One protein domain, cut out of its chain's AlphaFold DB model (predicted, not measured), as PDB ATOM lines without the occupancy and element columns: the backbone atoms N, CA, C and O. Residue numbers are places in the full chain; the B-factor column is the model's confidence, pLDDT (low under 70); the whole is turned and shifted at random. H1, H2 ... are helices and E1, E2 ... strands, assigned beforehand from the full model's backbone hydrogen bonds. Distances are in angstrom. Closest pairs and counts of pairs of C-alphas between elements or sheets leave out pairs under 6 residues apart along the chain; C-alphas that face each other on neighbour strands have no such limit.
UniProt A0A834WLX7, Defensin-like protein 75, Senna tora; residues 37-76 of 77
ATOM      1  N   VAL A  37     134.048 201.026 148.812       84.69
ATOM      2  CA  VAL A  37     135.123 200.481 149.655       84.69
ATOM      3  C   VAL A  37     136.187 199.867 148.756       84.69
ATOM      4  O   VAL A  37     135.946 198.824 148.144       84.69
ATOM      5  N   CYS A  38     137.356 200.499 148.676       86.44
ATOM      6  CA  CYS A  38     138.472 200.022 147.862       86.44
ATOM      7  C   CYS A  38     139.394 199.094 148.665       86.44
ATOM      8  O   CYS A  38     139.777 199.401 149.788       86.44
ATOM      9  N   GLN A  39     139.700 197.924 148.103       80.56
ATOM     10  CA  GLN A  39     140.396 196.820 148.785       80.56
ATOM     11  C   GLN A  39     141.884 196.719 148.411       80.56
ATOM     12  O   GLN A  39     142.588 195.880 148.967       80.56
ATOM     13  N   GLY A  40     142.362 197.528 147.460       82.12
ATOM     14  CA  GLY A  40     143.726 197.465 146.934       82.12
ATOM     15  C   GLY A  40     143.763 197.310 145.415       82.12
ATOM     16  O   GLY A  40     142.778 197.578 144.731       82.12
ATOM     17  N   ALA A  41     144.902 196.860 144.886       85.19
ATOM     18  CA  ALA A  41     145.143 196.739 143.450       85.19
ATOM     19  C   ALA A  41     144.143 195.809 142.735       85.19
ATOM     20  O   ALA A  41     143.756 194.751 143.233       85.19
ATOM     21  N   CYS A  42     143.754 196.192 141.525       87.50
ATOM     22  CA  CYS A  42     142.804 195.489 140.680       87.50
ATOM     23  C   CYS A  42     143.541 194.737 139.575       87.50
ATOM     24  O   CYS A  42     143.941 195.314 138.566       87.50
ATOM     25  N   SER A  43     143.703 193.426 139.751       82.56
ATOM     26  CA  SER A  43     144.329 192.569 138.734       82.56
ATOM     27  C   SER A  43     143.358 192.179 137.613       82.56
ATOM     28  O   SER A  43     143.775 191.942 136.487       82.56
ATOM     29  N   SER A  44     142.058 192.082 137.912       84.62
ATOM     30  CA  SER A  44     141.001 191.776 136.940       84.62
ATOM     31  C   SER A  44     139.643 192.245 137.460       84.62
ATOM     32  O   SER A  44     139.322 192.047 138.634       84.62
ATOM     33  N   SER A  45     138.824 192.814 136.571       84.25
ATOM     34  CA  SER A  45     137.468 193.279 136.896       84.25
ATOM     35  C   SER A  45     136.571 192.137 137.390       84.25
ATOM     36  O   SER A  45     135.837 192.297 138.363       84.25
ATOM     37  N   GLN A  46     136.696 190.945 136.796       87.56
ATOM     38  CA  GLN A  46     135.916 189.774 137.200       87.56
ATOM     39  C   GLN A  46     136.293 189.292 138.607       87.56
ATOM     40  O   GLN A  46     135.414 189.011 139.420       87.56
ATOM     41  N   ASN A  47     137.591 189.281 138.927       89.31
ATOM     42  CA  ASN A  47     138.067 188.922 140.265       89.31
ATOM     43  C   ASN A  47     137.602 189.944 141.311       89.31
ATOM     44  O   ASN A  47     137.175 189.562 142.398       89.31
ATOM     45  N   CYS A  48     137.627 191.235 140.968       90.88
ATOM     46  CA  CYS A  48     137.127 192.295 141.839       90.88
ATOM     47  C   CYS A  48     135.625 192.145 142.122       90.88
ATOM     48  O   CYS A  48     135.200 192.192 143.277       90.88
ATOM     49  N   GLN A  49     134.827 191.877 141.083       91.88
ATOM     50  CA  GLN A  49     133.394 191.616 141.212       91.88
ATOM     51  C   GLN A  49     133.126 190.437 142.158       91.88
ATOM     52  O   GLN A  49     132.331 190.569 143.089       91.88
ATOM     53  N   GLN A  50     133.803 189.300 141.964       92.06
ATOM     54  CA  GLN A  50     133.620 188.120 142.816       92.06
ATOM     55  C   GLN A  50     134.057 188.370 144.265       92.06
ATOM     56  O   GLN A  50     133.362 187.952 145.191       92.06
ATOM     57  N   LEU A  51     135.160 189.092 144.472       89.88
ATOM     58  CA  LEU A  51     135.644 189.459 145.804       89.88
ATOM     59  C   LEU A  51     134.643 190.354 146.544       89.88
ATOM     60  O   LEU A  51     134.359 190.121 147.718       89.88
ATOM     61  N   CYS A  52     134.075 191.350 145.864       91.19
ATOM     62  CA  CYS A  52     133.081 192.241 146.454       91.19
ATOM     63  C   CYS A  52     131.778 191.505 146.790       91.19
ATOM     64  O   CYS A  52     131.264 191.661 147.898       91.19
ATOM     65  N   VAL A  53     131.295 190.637 145.894       92.12
ATOM     66  CA  VAL A  53     130.121 189.786 146.158       92.12
ATOM     67  C   VAL A  53     130.368 188.843 147.337       92.12
ATOM     68  O   VAL A  53     129.523 188.746 148.226       92.12
ATOM     69  N   GLY A  54     131.549 188.221 147.418       89.94
ATOM     70  CA  GLY A  54     131.936 187.358 148.540       89.94
ATOM     71  C   GLY A  54     132.002 188.081 149.891       89.94
ATOM     72  O   GLY A  54     131.824 187.456 150.932       89.94
ATOM     73  N   LYS A  55     132.201 189.404 149.887       88.00
ATOM     74  CA  LYS A  55     132.179 190.254 151.088       88.00
ATOM     75  C   LYS A  55     130.796 190.841 151.408       88.00
ATOM     76  O   LYS A  55     130.681 191.630 152.341       88.00
ATOM     77  N   GLY A  56     129.755 190.465 150.662       88.06
ATOM     78  CA  GLY A  56     128.377 190.913 150.891       88.06
ATOM     79  C   GLY A  56     127.989 192.210 150.172       88.06
ATOM     80  O   GLY A  56     126.887 192.719 150.387       88.06
ATOM     81  N   PHE A  57     128.852 192.740 149.301       89.94
ATOM     82  CA  PHE A  57     128.519 193.879 148.446       89.94
ATOM     83  C   PHE A  57     127.761 193.413 147.185       89.94
ATOM     84  O   PHE A  57     127.996 192.309 146.700       89.94
ATOM     85  N   PRO A  58     126.875 194.232 146.593       89.81
ATOM     86  CA  PRO A  58     126.198 193.922 145.327       89.81
ATOM     87  C   PRO A  58     127.148 193.757 144.125       89.81
ATOM     88  O   PRO A  58     126.771 193.153 143.123       89.81
ATOM     89  N   GLY A  59     128.367 194.294 144.203       89.88
ATOM     90  CA  GLY A  59     129.381 194.175 143.159       89.88
ATOM     91  C   GLY A  59     130.554 195.131 143.363       89.88
ATOM     92  O   GLY A  59     130.620 195.850 144.364       89.88
ATOM     93  N   GLY A  60     131.476 195.152 142.406       90.31
ATOM     94  CA  GLY A  60     132.651 196.018 142.413       90.31
ATOM     95  C   GLY A  60     133.246 196.230 141.026       90.31
ATOM     96  O   GLY A  60     132.905 195.535 140.071       90.31
ATOM     97  N   ALA A  61     134.122 197.224 140.915       90.56
ATOM     98  CA  ALA A  61     134.797 197.569 139.670       90.56
ATOM     99  C   ALA A  61     136.240 198.017 139.921       90.56
ATOM    100  O   ALA A  61     136.570 198.521 140.996       90.56
ATOM    101  N   CYS A  62     137.083 197.863 138.899       89.94
ATOM    102  CA  CYS A  62     138.407 198.470 138.874       89.94
ATOM    103  C   CYS A  62     138.277 199.971 138.579       89.94
ATOM    104  O   CYS A  62     137.848 200.346 137.487       89.94
ATOM    105  N   ILE A  63     138.656 200.816 139.534       87.38
ATOM    106  CA  ILE A  63     138.665 202.275 139.415       87.38
ATOM    107  C   ILE A  63     140.123 202.737 139.397       87.38
ATOM    108  O   ILE A  63     140.888 202.413 140.299       87.38
ATOM    109  N   GLY A  64     140.528 203.491 138.381       83.25
ATOM    110  CA  GLY A  64     141.878 204.043 138.299       83.25
ATOM    111  C   GLY A  64     142.033 204.994 137.121       83.25
ATOM    112  O   GLY A  64     141.264 204.936 136.159       83.25
ATOM    113  N   PHE A  65     143.030 205.873 137.200       78.75
ATOM    114  CA  PHE A  65     143.403 206.760 136.101       78.75
ATOM    115  C   PHE A  65     144.354 206.047 135.134       78.75
ATOM    116  O   PHE A  65     145.071 205.119 135.509       78.75
ATOM    117  N   ARG A  66     144.377 206.470 133.862       72.50
ATOM    118  CA  ARG A  66     145.334 205.930 132.882       72.50
ATOM    119  C   ARG A  66     146.764 206.201 133.357       72.50
ATOM    120  O   ARG A  66     147.141 207.357 133.494       72.50
ATOM    121  N   GLY A  67     147.542 205.134 133.540       73.69
ATOM    122  CA  GLY A  67     148.933 205.195 134.003       73.69
ATOM    123  C   GLY A  67     149.130 204.837 135.478       73.69
ATOM    124  O   GLY A  67     150.268 204.620 135.873       73.69
ATOM    125  N   ASP A  68     148.050 204.710 136.254       77.56
ATOM    126  CA  ASP A  68     148.090 204.286 137.656       77.56
ATOM    127  C   ASP A  68     147.603 202.833 137.819       77.56
ATOM    128  O   ASP A  68     146.929 202.295 136.930       77.56
ATOM    129  N   GLN A  69     147.942 202.170 138.931       81.19
ATOM    130  CA  GLN A  69     147.472 200.805 139.176       81.19
ATOM    131  C   GLN A  69     146.010 200.865 139.642       81.19
ATOM    132  O   GLN A  69     145.745 201.345 140.746       81.19
ATOM    133  N   PRO A  70     145.043 200.377 138.839       86.62
ATOM    134  CA  PRO A  70     143.637 200.506 139.188       86.62
ATOM    135  C   PRO A  70     143.356 199.807 140.516       86.62
ATOM    136  O   PRO A  70     143.936 198.764 140.801       86.62
ATOM    137  N   GLN A  71     142.454 200.360 141.316       89.69
ATOM    138  CA  GLN A  71     142.031 199.822 142.604       89.69
ATOM    139  C   GLN A  71     140.702 199.076 142.454       89.69
ATOM    140  O   GLN A  71     139.809 199.511 141.729       89.69
ATOM    141  N   CYS A  72     140.548 197.941 143.126       90.31
ATOM    142  CA  CYS A  72     139.279 197.232 143.203       90.31
ATOM    143  C   CYS A  72     138.382 197.900 144.247       90.31
ATOM    144  O   CYS A  72     138.710 197.868 145.435       90.31
ATOM    145  N   CYS A  73     137.250 198.465 143.822       90.62
ATOM    146  CA  CYS A  73     136.310 199.163 144.695       90.62
ATOM    147  C   CYS A  73     134.925 198.509 144.671       90.62
ATOM    148  O   CYS A  73     134.313 198.347 143.613       90.62
ATOM    149  N   CYS A  74     134.424 198.147 145.851       90.50
ATOM    150  CA  CYS A  74     133.113 197.538 146.051       90.50
ATOM    151  C   CYS A  74     132.043 198.608 146.248       90.50
ATOM    152  O   CYS A  74     132.235 199.514 147.056       90.50
ATOM    153  N   LYS A  75     130.905 198.480 145.562       86.75
ATOM    154  CA  LYS A  75     129.751 199.374 145.740       86.75
ATOM    155  C   LYS A  75     128.959 198.943 146.966       86.75
ATOM    156  O   LYS A  75     128.592 197.775 147.049       86.75
ATOM    157  N   LYS A  76     128.669 199.851 147.895       79.00
ATOM    158  CA  LYS A  76     127.675 199.612 148.949       79.00
ATOM    159  C   LYS A  76     126.270 199.526 148.350       79.00
ATOM    160  O   LYS A  76     126.017 200.033 147.259       79.00
TER     161      LYS A  76
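This is residues 37 to 76 of the 77 residues of the protein "Defensin-like protein 75" of Senna tora (UniProt A0A834WLX7). A small antiparallel sheet of three short strands has one helix, H1, over one face and the other face bare, and the loop between E2 and E3 reaches out at one end and makes much of the length. The 40 printed residues hold, along the chain, E1, H1, E2 and E3, and the sheet's order is E1, E3, E2. The class is mixed, helices and strands, in two layers. The whole is compact, with a radius of gyration of the C-alphas of 9.2 A, yet elongated in outline, spanning 30 by 16 by 12 A.

E1, residues 37 to 41, begins at C-alpha 37 (135.123, 200.481, 149.655) and is 12.4 A long from first to last C-alpha. H1, residues 45 to 54, measures 14.2 A and begins at C-alpha 45 (137.468, 193.279, 136.896). E2, residues 59 to 63, measures 12.9 A. E3, residues 71 to 75, measures 12.7 A and ends at C-alpha 75 (129.751, 199.374, 145.740).

E1 and its neighbour E3 are antiparallel at 157 degrees, with N 39 and O 72 within hydrogen-bond range at 2.8 A. H1 is on the sheet at a height of 7.6 A, over E3 and E2, and runs slantwise to the strands, at 37 degrees to E2 on the local plane. Its closest C-alphas to E2 are those of Gln 49 and Gly 60, 4.6 A apart, and to E3 those of Cys 52 and Cys 74, 5.3 A. E1 and H1 are near each other, with 8 pairs of C-alphas within 10 A. E1, H1 and E2 form a split strand-helix-strand unit, two strands running the same way with E3 between them, and its crossover is right-handed. E2 and E3 form a hairpin, antiparallel at 146 degrees, with N 63 and O 71 at 2.8 A. In H1 every O i to N i+4 pair is within hydrogen-bond range.

The two C-alphas farthest apart, those of Gly 56 and Gly 67, are 30.2 A apart. The printed part has no cut. The links E1 to H1 and H1 to E2 are tight, and E2 to E3 is short. The mean pLDDT of the printed part is 86.4, and no printed residue is under 70.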